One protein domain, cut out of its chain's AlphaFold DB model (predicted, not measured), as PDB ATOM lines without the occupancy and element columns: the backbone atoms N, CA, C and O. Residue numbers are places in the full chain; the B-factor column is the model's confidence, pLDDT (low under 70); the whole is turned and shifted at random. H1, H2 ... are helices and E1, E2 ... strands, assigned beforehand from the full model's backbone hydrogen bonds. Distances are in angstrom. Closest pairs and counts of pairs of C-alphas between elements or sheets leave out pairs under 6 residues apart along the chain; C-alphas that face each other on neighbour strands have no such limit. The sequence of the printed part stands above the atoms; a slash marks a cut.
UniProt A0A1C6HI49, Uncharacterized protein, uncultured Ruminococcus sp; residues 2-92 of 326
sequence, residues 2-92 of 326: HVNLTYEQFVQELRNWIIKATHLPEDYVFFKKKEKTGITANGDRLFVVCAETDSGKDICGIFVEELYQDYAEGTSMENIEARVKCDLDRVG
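What this domain is: This is residues 2 to 92 of the 326 residues of an uncharacterized protein of uncultured Ruminococcus sp (UniProt A0A1C6HI49). Look for a strongly twisted sheet of three strands, E1, E2 and E3, with the helices H1 and H3 over one face, while H2 runs on from the end of E3 and packs on H1 and H3. The long loop of residues 33 to 44 joins E1 to E2, and the turn of the hairpin E2 and E3 lies at one end of the longest axis. The printed part has 91 residues, with three named helices and three named strands in the order H1, E1, E2, E3, H2, H3; the sheet order is E1, E2, E3, all antiparallel. The class is mixed, helices and strands, and the whole is compact, with a radius of gyration of the C-alphas of 13.2 A and spans of 46 by 32 by 20 A.

Where its parts are: Find C-alpha 7 at (44.894, 3.405, -46.433); from there H1 runs 22.3 A to residue 22. Next come E1, residues 29 to 32, and E2, residues 45 to 53, 22.2 A long, which bends by 52 degrees at residue 50. E3, residues 56 to 63, starts at C-alpha 56 (42.768, 24.958, -24.278) and is 22.0 A long. H2 follows at residues 64 to 72, 12.1 A long, and H3, residues 77 to 89, runs 18.0 A to C-alpha 89 at (41.375, 5.471, -22.054).

How they stand to each other: Begin with the sheet, a meander, each strand the antiparallel neighbour of the one before. Between E1 and E2, N 32 and O 45 are 2.8 A apart, within hydrogen-bond range; between E2 and E3, N 48 and O 60 are 2.8 A apart, also within range. H1 and H3 are on the same face, giving two layers, helices on one face of a sheet. H1 lies over E1 at a height over the sheet of 8.9 A and runs along the strands, at 18 degrees to E1 on the local plane; the closest C-alphas of the two are those of Arg 15 and Val 29, 6.6 A apart. H3 lies over E3 at a height of 10.7 A; its closest C-alpha pair with E3 is Leu 88 and Cys 60, 7.3 A. H2 only grazes the sheet, with its residues 64 to 65. H1, with residues 14 to 21 alone, touches H3, closest at the C-alphas of Leu 14 and Glu 81, 7.1 A, at a steep tilt of 49 degrees, the same way. H2 and H3, a helical hairpin, only just touch, with 3 pairs of C-alphas within 8 A, the closest Leu 67 and Ile 80, 6.6 A, at a shallow tilt of 29 degrees, opposite ways. In H1, H2 and H3 every O i to N i+4 pair is within hydrogen-bond range.

The domain as a whole: The two C-alphas farthest apart are those of His 2 and Asp 54, 45.7 A. The printed part has no cut, and the link from E1 to E2 is long. The mean pLDDT of the printed part is 84.5; look for values under 70 at residues 2 to 3, 53 to 56 and 90 to 92.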
ATOM      1  N   HIS A   2      39.539 -11.754 -46.868       51.50
ATOM      2  CA  HIS A   2      39.520 -10.477 -46.156       51.50
ATOM      3  C   HIS A   2      39.758  -9.388 -47.202       51.50
ATOM      4  O   HIS A   2      40.752  -9.431 -47.924       51.50
ATOM      5  N   VAL A   3      38.790  -8.490 -47.368       60.56
ATOM      6  CA  VAL A   3      38.982  -7.290 -48.181       60.56
ATOM      7  C   VAL A   3      39.891  -6.388 -47.359       60.56
ATOM      8  O   VAL A   3      39.455  -5.855 -46.343       60.56
ATOM      9  N   ASN A   4      41.160  -6.280 -47.749       81.62
ATOM     10  CA  ASN A   4      42.068  -5.329 -47.123       81.62
ATOM     11  C   ASN A   4      41.628  -3.921 -47.523       81.62
ATOM     12  O   ASN A   4      41.582  -3.598 -48.712       81.62
ATOM     13  N   LEU A   5      41.291  -3.104 -46.529       90.00
ATOM     14  CA  LEU A   5      40.975  -1.693 -46.719       90.00
ATOM     15  C   LEU A   5      42.175  -0.967 -47.353       90.00
ATOM     16  O   LEU A   5      43.336  -1.228 -47.009       90.00
ATOM     17  N   THR A   6      41.913  -0.024 -48.262       95.12
ATOM     18  CA  THR A   6      42.949   0.948 -48.650       95.12
ATOM     19  C   THR A   6      43.331   1.813 -47.448       95.12
ATOM     20  O   THR A   6      42.596   1.867 -46.462       95.12
ATOM     21  N   TYR A   7      44.464   2.516 -47.516       94.75
ATOM     22  CA  TYR A   7      44.894   3.405 -46.433       94.75
ATOM     23  C   TYR A   7      43.813   4.433 -46.069       94.75
ATOM     24  O   TYR A   7      43.470   4.595 -44.901       94.75
ATOM     25  N   GLU A   8      43.200   5.072 -47.067       94.75
ATOM     26  CA  GLU A   8      42.132   6.053 -46.859       94.75
ATOM     27  C   GLU A   8      40.881   5.427 -46.236       94.75
ATOM     28  O   GLU A   8      40.276   6.020 -45.341       94.75
ATOM     29  N   GLN A   9      40.502   4.224 -46.679       95.44
ATOM     30  CA  GLN A   9      39.372   3.496 -46.103       95.44
ATOM     31  C   GLN A   9      39.647   3.123 -44.645       95.44
ATOM     32  O   GLN A   9      38.796   3.348 -43.792       95.44
ATOM     33  N   PHE A  10      40.851   2.634 -44.344       96.25
ATOM     34  CA  PHE A  10      41.281   2.303 -42.989       96.25
ATOM     35  C   PHE A  10      41.254   3.520 -42.059       96.25
ATOM     36  O   PHE A  10      40.686   3.448 -40.972       96.25
ATOM     37  N   VAL A  11      41.809   4.658 -42.494       95.62
ATOM     38  CA  VAL A  11      41.783   5.917 -41.728       95.62
ATOM     39  C   VAL A  11      40.340   6.329 -41.426       95.62
ATOM     40  O   VAL A  11      40.031   6.719 -40.297       95.62
ATOM     41  N   GLN A  12      39.447   6.231 -42.414       95.31
ATOM     42  CA  GLN A  12      38.043   6.597 -42.250       95.31
ATOM     43  C   GLN A  12      37.296   5.640 -41.313       95.31
ATOM     44  O   GLN A  12      36.530   6.101 -40.465       95.31
ATOM     45  N   GLU A  13      37.512   4.330 -41.442       95.62
ATOM     46  CA  GLU A  13      36.909   3.333 -40.555       95.62
ATOM     47  C   GLU A  13      37.382   3.520 -39.113       95.62
ATOM     48  O   GLU A  13      36.550   3.621 -38.210       95.62
ATOM     49  N   LEU A  14      38.693   3.683 -38.903       95.56
ATOM     50  CA  LEU A  14      39.259   3.926 -37.579       95.56
ATOM     51  C   LEU A  14      38.707   5.217 -36.963       95.56
ATOM     52  O   LEU A  14      38.310   5.229 -35.800       95.56
ATOM     53  N   ARG A  15      38.615   6.300 -37.746       95.38
ATOM     54  CA  ARG A  15      38.002   7.562 -37.308       95.38
ATOM     55  C   ARG A  15      36.559   7.368 -36.858       95.38
ATOM     56  O   ARG A  15      36.194   7.816 -35.773       95.38
ATOM     57  N   ASN A  16      35.741   6.720 -37.685       94.69
ATOM     58  CA  ASN A  16      34.329   6.487 -37.385       94.69
ATOM     59  C   ASN A  16      34.166   5.626 -36.131       94.69
ATOM     60  O   ASN A  16      33.293   5.888 -35.298       94.69
ATOM     61  N   TRP A  17      35.031   4.626 -35.974       95.50
ATOM     62  CA  TRP A  17      35.057   3.801 -34.784       95.50
ATOM     63  C   TRP A  17      35.415   4.608 -33.532       95.50
ATOM     64  O   TRP A  17      34.688   4.518 -32.546       95.50
ATOM     65  N   ILE A  18      36.458   5.452 -33.570       93.06
ATOM     66  CA  ILE A  18      36.858   6.303 -32.433       93.06
ATOM     67  C   ILE A  18      35.701   7.213 -32.009       93.06
ATOM     68  O   ILE A  18      35.378   7.266 -30.823       93.06
ATOM     69  N   ILE A  19      35.047   7.885 -32.963       91.50
ATOM     70  CA  ILE A  19      33.879   8.750 -32.707       91.50
ATOM     71  C   ILE A  19      32.795   7.965 -31.961       91.50
ATOM     72  O   ILE A  19      32.295   8.399 -30.923       91.50
ATOM     73  N   LYS A  20      32.472   6.763 -32.449       92.00
ATOM     74  CA  LYS A  20      31.456   5.901 -31.841       92.00
ATOM     75  C   LYS A  20      31.861   5.393 -30.454       92.00
ATOM     76  O   LYS A  20      31.015   5.353 -29.566       92.00
ATOM     77  N   ALA A  21      33.116   4.988 -30.277       88.75
ATOM     78  CA  ALA A  21      33.628   4.392 -29.044       88.75
ATOM     79  C   ALA A  21      33.796   5.414 -27.911       88.75
ATOM     80  O   ALA A  21      33.633   5.064 -26.745       88.75
ATOM     81  N   THR A  22      34.117   6.663 -28.254       84.75
ATOM     82  CA  THR A  22      34.341   7.756 -27.292       84.75
ATOM     83  C   THR A  22      33.105   8.628 -27.070       84.75
ATOM     84  O   THR A  22      33.084   9.416 -26.130       84.75
ATOM     85  N   HIS A  23      32.075   8.492 -27.915       86.81
ATOM     86  CA  HIS A  23      30.898   9.368 -27.944       86.81
ATOM     87  C   HIS A  23      31.239  10.858 -28.143       86.81
ATOM     88  O   HIS A  23      30.481  11.731 -27.720       86.81
ATOM     89  N   LEU A  24      32.372  11.151 -28.788       85.06
ATOM     90  CA  LEU A  24      32.804  12.514 -29.092       85.06
ATOM     91  C   LEU A  24      32.122  13.061 -30.361       85.06
ATOM     92  O   LEU A  24      31.748  12.280 -31.240       85.06
ATOM     93  N   PRO A  25      31.979  14.393 -30.497       87.38
ATOM     94  CA  PRO A  25      31.530  15.018 -31.741       87.38
ATOM     95  C   PRO A  25      32.447  14.693 -32.932       87.38
ATOM     96  O   PRO A  25      33.643  14.457 -32.771       87.38
ATOM     97  N   GLU A  26      31.916  14.713 -34.158       88.88
ATOM     98  CA  GLU A  26      32.709  14.355 -35.344       88.88
ATOM     99  C   GLU A  26      33.906  15.290 -35.584       88.88
ATOM    100  O   GLU A  26      34.961  14.847 -36.036       88.88
ATOM    101  N   ASP A  27      33.767  16.577 -35.280       90.19
ATOM    102  CA  ASP A  27      34.816  17.590 -35.424       90.19
ATOM    103  C   ASP A  27      35.938  17.450 -34.381       90.19
ATOM    104  O   ASP A  27      37.024  18.003 -34.562       90.19
ATOM    105  N   TYR A  28      35.724  16.655 -33.328       87.88
ATOM    106  CA  TYR A  28      36.730  16.360 -32.301       87.88
ATOM    107  C   TYR A  28      37.703  15.266 -32.733       87.88
ATOM    108  O   TYR A  28      38.732  15.067 -32.085       87.88
ATOM    109  N   VAL A  29      37.396  14.569 -33.827       91.81
ATOM    110  CA  VAL A  29      38.232  13.511 -34.378       91.81
ATOM    111  C   VAL A  29      38.581  13.874 -35.814       91.81
ATOM    112  O   VAL A  29      37.740  13.792 -36.710       91.81
ATOM    113  N   PHE A  30      39.824  14.279 -36.064       92.44
ATOM    114  CA  PHE A  30      40.237  14.761 -37.382       92.44
ATOM    115  C   PHE A  30      41.586  14.197 -37.816       92.44
ATOM    116  O   PHE A  30      42.514  14.028 -37.028       92.44
ATOM    117  N   PHE A  31      41.684  13.899 -39.107       93.44
ATOM    118  CA  PHE A  31      42.896  13.382 -39.725       93.44
ATOM    119  C   PHE A  31      43.730  14.523 -40.301       93.44
ATOM    120  O   PHE A  31      43.200  15.423 -40.955       93.44
ATOM    121  N   LYS A  32      45.043  14.466 -40.093       92.50
ATOM    122  CA  LYS A  32      45.991  15.422 -40.651       92.50
ATOM    123  C   LYS A  32      47.204  14.688 -41.209       92.50
ATOM    124  O   LYS A  32      47.851  13.914 -40.506       92.50
ATOM    125  N   LYS A  33      47.518  14.973 -42.473       91.44
ATOM    126  CA  LYS A  33      48.686  14.415 -43.156       91.44
ATOM    127  C   LYS A  33      49.993  15.013 -42.640       91.44
ATOM    128  O   LYS A  33      50.019  16.102 -42.052       91.44
ATOM    129  N   LYS A  34      51.081  14.301 -42.904       89.31
ATOM    130  CA  LYS A  34      52.447  14.710 -42.636       89.31
ATOM    131  C   LYS A  34      52.739  16.051 -43.300       89.31
ATOM    132  O   LYS A  34      52.570  16.223 -44.508       89.31
ATOM    133  N   GLU A  35      53.221  16.993 -42.503       87.81
ATOM    134  CA  GLU A  35      53.689  18.302 -42.959       87.81
ATOM    135  C   GLU A  35      55.207  18.407 -42.773       87.81
ATOM    136  O   GLU A  35      55.822  17.579 -42.111       87.81
ATOM    137  N   LYS A  36      55.850  19.422 -43.365       79.50
ATOM    138  CA  LYS A  36      57.304  19.622 -43.197       79.50
ATOM    139  C   LYS A  36      57.691  20.052 -41.779       79.50
ATOM    140  O   LYS A  36      58.830  19.867 -41.374       79.50
ATOM    141  N   THR A  37      56.764  20.673 -41.060       72.12
ATOM    142  CA  THR A  37      56.971  21.271 -39.739       72.12
ATOM    143  C   THR A  37      55.691  21.152 -38.921       72.12
ATOM    144  O   THR A  37      54.607  21.027 -39.485       72.12
ATOM    145  N   GLY A  38      55.794  21.275 -37.600       73.50
ATOM    146  CA  GLY A  38      54.639  21.274 -36.703       73.50
ATOM    147  C   GLY A  38      54.245  19.877 -36.223       73.50
ATOM    148  O   GLY A  38      55.018  18.927 -36.298       73.50
ATOM    149  N   ILE A  39      53.025  19.757 -35.699       70.75
ATOM    150  CA  ILE A  39      52.568  18.576 -34.946       70.75
ATOM    151  C   ILE A  39      52.447  17.287 -35.775       70.75
ATOM    152  O   ILE A  39      52.300  16.220 -35.192       70.75
ATOM    153  N   THR A  40      52.510  17.359 -37.107       80.25
ATOM    154  CA  THR A  40      52.530  16.193 -38.011       80.25
ATOM    155  C   THR A  40      53.854  16.045 -38.757       80.25
ATOM    156  O   THR A  40      53.922  15.317 -39.741       80.25
ATOM    157  N   ALA A  41      54.939  16.687 -38.303       80.12
ATOM    158  CA  ALA A  41      56.258  16.543 -38.932       80.12
ATOM    159  C   ALA A  41      56.730  15.078 -39.019       80.12
ATOM    160  O   ALA A  41      57.434  14.696 -39.955       80.12
ATOM    161  N   ASN A  42      56.262  14.240 -38.088       74.56
ATOM    162  CA  ASN A  42      56.703  12.856 -37.918       74.56
ATOM    163  C   ASN A  42      55.655  11.825 -38.384       74.56
ATOM    164  O   ASN A  42      55.605  10.728 -37.838       74.56
ATOM    165  N   GLY A  43      54.800  12.174 -39.352       83.62
ATOM    166  CA  GLY A  43      53.855  11.238 -39.984       83.62
ATOM    167  C   GLY A  43      52.395  11.674 -39.917       83.62
ATOM    168  O   GLY A  43      52.045  12.632 -39.219       83.62
ATOM    169  N   ASP A  44      51.554  10.959 -40.661       90.56
ATOM    170  CA  ASP A  44      50.106  11.143 -40.675       90.56
ATOM    171  C   ASP A  44      49.495  10.800 -39.304       90.56
ATOM    172  O   ASP A  44      49.808   9.777 -38.680       90.56
ATOM    173  N   ARG A  45      48.598  11.668 -38.823       90.44
ATOM    174  CA  ARG A  45      47.988  11.548 -37.496       90.44
ATOM    175  C   ARG A  45      46.480  11.681 -37.535       90.44
ATOM    176  O   ARG A  45      45.927  12.508 -38.258       90.44
ATOM    177  N   LEU A  46      45.831  10.919 -36.669       92.06
ATOM    178  CA  LEU A  46      44.443  11.122 -36.298       92.06
ATOM    179  C   LEU A  46      44.425  11.744 -34.906       92.06
ATOM    180  O   LEU A  46      44.904  11.155 -33.940       92.06
ATOM    181  N   PHE A  47      43.940  12.976 -34.832       89.19
ATOM    182  CA  PHE A  47      43.839  13.732 -33.598       89.19
ATOM    183  C   PHE A  47      42.473  13.512 -32.962       89.19
ATOM    184  O   PHE A  47      41.456  13.570 -33.651       89.19
ATOM    185  N   VAL A  48      42.472  13.282 -31.653       87.88
ATOM    186  CA  VAL A  48      41.281  13.126 -30.819       87.88
ATOM    187  C   VAL A  48      41.336  14.186 -29.733       87.88
ATOM    188  O   VAL A  48      42.260  14.196 -28.923       87.88
ATOM    189  N   VAL A  49      40.371  15.098 -29.719       84.62
ATOM    190  CA  VAL A  49      40.221  16.080 -28.641       84.62
ATOM    191  C   VAL A  49      39.605  15.363 -27.439       84.62
ATOM    192  O   VAL A  49      38.431  15.002 -27.462       84.62
ATOM    193  N   CYS A  50      40.408  15.122 -26.407       74.75
ATOM    194  CA  CYS A  50      40.023  14.321 -25.246       74.75
ATOM    195  C   CYS A  50      39.390  15.159 -24.131       74.75
ATOM    196  O   CYS A  50      38.533  14.658 -23.407       74.75
ATOM    197  N   ALA A  51      39.785  16.427 -24.004       70.56
ATOM    198  CA  ALA A  51      39.158  17.379 -23.097       70.56
ATOM    199  C   ALA A  51      39.263  18.803 -23.650       70.56
ATOM    200  O   ALA A  51      40.234  19.155 -24.321       70.56
ATOM    201  N   GLU A  52      38.273  19.634 -23.341       70.88
ATOM    202  CA  GLU A  52      38.325  21.077 -23.555       70.88
ATOM    203  C   GLU A  52      38.288  21.750 -22.183       70.88
ATOM    204  O   GLU A  52      37.381  21.521 -21.383       70.88
ATOM    205  N   THR A  53      39.329  22.518 -21.885       65.88
ATOM    206  CA  THR A  53      39.492  23.254 -20.630       65.88
ATOM    207  C   THR A  53      39.587  24.744 -20.931       65.88
ATOM    208  O   THR A  53      39.904  25.134 -22.056       65.88
ATOM    209  N   ASP A  54      39.428  25.587 -19.912       67.25
ATOM    210  CA  ASP A  54      39.639  27.039 -20.037       67.25
ATOM    211  C   ASP A  54      41.056  27.395 -20.540       67.25
ATOM    212  O   ASP A  54      41.280  28.474 -21.084       67.25
ATOM    213  N   SER A  55      42.019  26.474 -20.385       61.06
ATOM    214  CA  SER A  55      43.407  26.616 -20.845       61.06
ATOM    215  C   SER A  55      43.670  26.109 -22.270       61.06
ATOM    216  O   SER A  55      44.783  26.262 -22.774       61.06
ATOM    217  N   GLY A  56      42.666  25.527 -22.935       69.31
ATOM    218  CA  GLY A  56      42.768  24.958 -24.278       69.31
ATOM    219  C   GLY A  56      42.271  23.513 -24.370       69.31
ATOM    220  O   GLY A  56      41.676  22.968 -23.437       69.31
ATOM    221  N   LYS A  57      42.517  22.892 -25.527       70.06
ATOM    222  CA  LYS A  57      42.131  21.507 -25.828       70.06
ATOM    223  C   LYS A  57      43.286  20.549 -25.540       70.06
ATOM    224  O   LYS A  57      44.372  20.733 -26.088       70.06
ATOM    225  N   ASP A  58      43.027  19.504 -24.763       70.88
ATOM    226  CA  ASP A  58      43.922  18.353 -24.647       70.88
ATOM    227  C   ASP A  58      43.654  17.417 -25.831       70.88
ATOM    228  O   ASP A  58      42.528  16.954 -26.038       70.88
ATOM    229  N   ILE A  59      44.684  17.167 -26.642       75.19
ATOM    230  CA  ILE A  59      44.566  16.420 -27.898       75.19
ATOM    231  C   ILE A  59      45.497  15.208 -27.867       75.19
ATOM    232  O   ILE A  59      46.707  15.350 -27.692       75.19
ATOM    233  N   CYS A  60      44.946  14.021 -28.115       79.12
ATOM    234  CA  CYS A  60      45.707  12.803 -28.356       79.12
ATOM    235  C   CYS A  60      45.977  12.633 -29.855       79.12
ATOM    236  O   CYS A  60      45.064  12.748 -30.670       79.12
ATOM    237  N   GLY A  61      47.230  12.377 -30.231       83.69
ATOM    238  CA  GLY A  61      47.620  12.099 -31.613       83.69
ATOM    239  C   GLY A  61      47.909  10.615 -31.815       83.69
ATOM    240  O   GLY A  61      48.859  10.097 -31.236       83.69
ATOM    241  N   ILE A  62      47.130   9.957 -32.669       87.38
ATOM    242  CA  ILE A  62      47.295   8.548 -33.037       87.38
ATOM    243  C   ILE A  62      48.087   8.464 -34.345       87.38
ATOM    244  O   ILE A  62      47.707   9.083 -35.342       87.38
ATOM    245  N   PHE A  63      49.177   7.695 -34.350       87.69
ATOM    246  CA  PHE A  63      50.037   7.483 -35.519       87.69
ATOM    247  C   PHE A  63      49.431   6.423 -36.442       87.69
ATOM    248  O   PHE A  63      49.568   5.222 -36.220       87.69
ATOM    249  N   VAL A  64      48.722   6.869 -37.478       90.69
ATOM    250  CA  VAL A  64      47.858   5.977 -38.270       90.69
ATOM    251  C   VAL A  64      48.650   5.118 -39.254       90.69
ATOM    252  O   VAL A  64      48.226   4.014 -39.579       90.69
ATOM    253  N   GLU A  65      49.808   5.594 -39.720       91.25
ATOM    254  CA  GLU A  65      50.670   4.846 -40.648       91.25
ATOM    255  C   GLU A  65      51.143   3.518 -40.046       91.25
ATOM    256  O   GLU A  65      51.048   2.480 -40.697       91.25
ATOM    257  N   GLU A  66      51.609   3.543 -38.796       91.06
ATOM    258  CA  GLU A  66      52.114   2.361 -38.085       91.06
ATOM    259  C   GLU A  66      50.987   1.329 -37.884       91.06
ATOM    260  O   GLU A  66      51.169   0.143 -38.162       91.06
ATOM    261  N   LEU A  67      49.788   1.794 -37.509       92.19
ATOM    262  CA  LEU A  67      48.602   0.944 -37.359       92.19
ATOM    263  C   LEU A  67      48.147   0.331 -38.689       92.19
ATOM    264  O   LEU A  67      47.753  -0.834 -38.725       92.19
ATOM    265  N   TYR A  68      48.215   1.088 -39.787       93.94
ATOM    266  CA  TYR A  68      47.864   0.567 -41.106       93.94
ATOM    267  C   TYR A  68      48.849  -0.501 -41.581       93.94
ATOM    268  O   TYR A  68      48.429  -1.496 -42.166       93.94
ATOM    269  N   GLN A  69      50.146  -0.326 -41.320       92.88
ATOM    270  CA  GLN A  69      51.152  -1.335 -41.659       92.88
ATOM    271  C   GLN A  69      50.910  -2.643 -40.892       92.88
ATOM    272  O   GLN A  69      50.992  -3.722 -41.475       92.88
ATOM    273  N   ASP A  70      50.541  -2.558 -39.610       91.25
ATOM    274  CA  ASP A  70      50.166  -3.737 -38.824       91.25
ATOM    275  C   ASP A  70      48.898  -4.408 -39.374       91.25
ATOM    276  O   ASP A  70      48.849  -5.637 -39.475       91.25
ATOM    277  N   TYR A  71      47.892  -3.621 -39.769       92.50
ATOM    278  CA  TYR A  71      46.674  -4.126 -40.410       92.50
ATOM    279  C   TYR A  71      46.966  -4.818 -41.751       92.50
ATOM    280  O   TYR A  71      46.513  -5.937 -41.990       92.50
ATOM    281  N   ALA A  72      47.778  -4.192 -42.607       92.25
ATOM    282  CA  ALA A  72      48.151  -4.717 -43.919       92.25
ATOM    283  C   ALA A  72      48.912  -6.053 -43.833       92.25
ATOM    284  O   ALA A  72      48.831  -6.871 -44.751       92.25
ATOM    285  N   GLU A  73      49.611  -6.288 -42.721       90.38
ATOM    286  CA  GLU A  73      50.347  -7.522 -42.422       90.38
ATOM    287  C   GLU A  73      49.525  -8.559 -41.630       90.38
ATOM    288  O   GLU A  73      50.046  -9.611 -41.262       90.38
ATOM    289  N   GLY A  74      48.224  -8.314 -41.432       88.56
ATOM    290  CA  GLY A  74      47.273  -9.304 -40.922       88.56
ATOM    291  C   GLY A  74      46.764  -9.062 -39.502       88.56
ATOM    292  O   GLY A  74      46.012  -9.891 -38.988       88.56
ATOM    293  N   THR A  75      47.120  -7.945 -38.862       88.62
ATOM    294  CA  THR A  75      46.492  -7.554 -37.589       88.62
ATOM    295  C   THR A  75      45.028  -7.197 -37.834       88.62
ATOM    296  O   THR A  75      44.718  -6.378 -38.697       88.62
ATOM    297  N   SER A  76      44.106  -7.805 -37.087       90.94
ATOM    298  CA  SER A  76      42.676  -7.549 -37.287       90.94
ATOM    299  C   SER A  76      42.283  -6.130 -36.867       90.94
ATOM    300  O   SER A  76      42.907  -5.540 -35.979       90.94
ATOM    301  N   MET A  77      41.215  -5.598 -37.470       91.88
ATOM    302  CA  MET A  77      40.707  -4.267 -37.128       91.88
ATOM    303  C   MET A  77      40.312  -4.188 -35.650       91.88
ATOM    304  O   MET A  77      40.665  -3.224 -34.985       91.88
ATOM    305  N   GLU A  78      39.712  -5.242 -35.091       90.75
ATOM    306  CA  GLU A  78      39.339  -5.297 -33.672       90.75
ATOM    307  C   GLU A  78      40.558  -5.152 -32.747       90.75
ATOM    308  O   GLU A  78      40.470  -4.521 -31.695       90.75
ATOM    309  N   ASN A  79      41.718  -5.700 -33.130       87.81
ATOM    310  CA  ASN A  79      42.949  -5.542 -32.352       87.81
ATOM    311  C   ASN A  79      43.537  -4.131 -32.484       87.81
ATOM    312  O   ASN A  79      44.026  -3.586 -31.493       87.81
ATOM    313  N   ILE A  80      43.478  -3.524 -33.673       91.62
ATOM    314  CA  ILE A  80      43.872  -2.120 -33.879       91.62
ATOM    315  C   ILE A  80      42.994  -1.193 -33.033       91.62
ATOM    316  O   ILE A  80      43.502  -0.368 -32.275       91.62
ATOM    317  N   GLU A  81      41.680  -1.365 -33.119       91.62
ATOM    318  CA  GLU A  81      40.678  -0.652 -32.336       91.62
ATOM    319  C   GLU A  81      40.963  -0.775 -30.838       91.62
ATOM    320  O   GLU A  81      41.094   0.222 -30.127       91.62
ATOM    321  N   ALA A  82      41.150  -1.997 -30.348       86.06
ATOM    322  CA  ALA A  82      41.394  -2.230 -28.936       86.06
ATOM    323  C   ALA A  82      42.742  -1.631 -28.466       86.06
ATOM    324  O   ALA A  82      42.817  -1.096 -27.355       86.06
ATOM    325  N   ARG A  83      43.785  -1.610 -29.320       84.69
ATOM    326  CA  ARG A  83      45.042  -0.877 -29.051       84.69
ATOM    327  C   ARG A  83      44.794   0.619 -28.883       84.69
ATOM    328  O   ARG A  83      45.240   1.174 -27.877       84.69
ATOM    329  N   VAL A  84      44.065   1.222 -29.822       88.12
ATOM    330  CA  VAL A  84      43.739   2.652 -29.832       88.12
ATOM    331  C   VAL A  84      42.878   3.033 -28.636       88.12
ATOM    332  O   VAL A  84      43.173   4.021 -27.970       88.12
ATOM    333  N   LYS A  85      41.855   2.242 -28.294       83.44
ATOM    334  CA  LYS A  85      41.048   2.505 -27.097       83.44
ATOM    335  C   LYS A  85      41.876   2.461 -25.827       83.44
ATOM    336  O   LYS A  85      41.721   3.353 -25.008       83.44
ATOM    337  N   CYS A  86      42.791   1.505 -25.672       75.00
ATOM    338  CA  CYS A  86      43.683   1.524 -24.516       75.00
ATOM    339  C   CYS A  86      44.540   2.792 -24.454       75.00
ATOM    340  O   CYS A  86      44.797   3.276 -23.358       75.00
ATOM    341  N   ASP A  87      44.990   3.317 -25.593       76.19
ATOM    342  CA  ASP A  87      45.761   4.561 -25.613       76.19
ATOM    343  C   ASP A  87      44.875   5.773 -25.294       76.19
ATOM    344  O   ASP A  87      45.322   6.656 -24.571       76.19
ATOM    345  N   LEU A  88      43.613   5.784 -25.740       76.75
ATOM    346  CA  LEU A  88      42.627   6.837 -25.455       76.75
ATOM    347  C   LEU A  88      42.119   6.825 -24.006       76.75
ATOM    348  O   LEU A  88      42.071   7.879 -23.376       76.75
ATOM    349  N   ASP A  89      41.808   5.652 -23.451       70.62
ATOM    350  CA  ASP A  89      41.375   5.471 -22.054       70.62
ATOM    351  C   ASP A  89      42.452   5.953 -21.064       70.62
ATOM    352  O   ASP A  89      42.171   6.274 -19.908       70.62
ATOM    353  N   ARG A  90      43.703   6.024 -21.527       64.56
ATOM    354  CA  ARG A  90      44.848   6.512 -20.766       64.56
ATOM    355  C   ARG A  90      44.960   8.042 -20.778       64.56
ATOM    356  O   ARG A  90      45.587   8.571 -19.879       64.56
ATOM    357  N   VAL A  91      44.313   8.794 -21.673       62.09
ATOM    358  CA  VAL A  91      44.549  10.251 -21.882       62.09
ATOM    359  C   VAL A  91      44.105  11.173 -20.715       62.09
ATOM    360  O   VAL A  91      44.200  12.393 -20.791       62.09
ATOM    361  N   GLY A  92      43.688  10.639 -19.566       53.81
ATOM    362  CA  GLY A  92      43.369  11.438 -18.378       53.81
ATOM    363  C   GLY A  92      44.602  11.970 -17.629       53.81
ATOM    364  O   GLY A  92      45.449  11.192 -17.199       53.81
TER     365      GLY A  92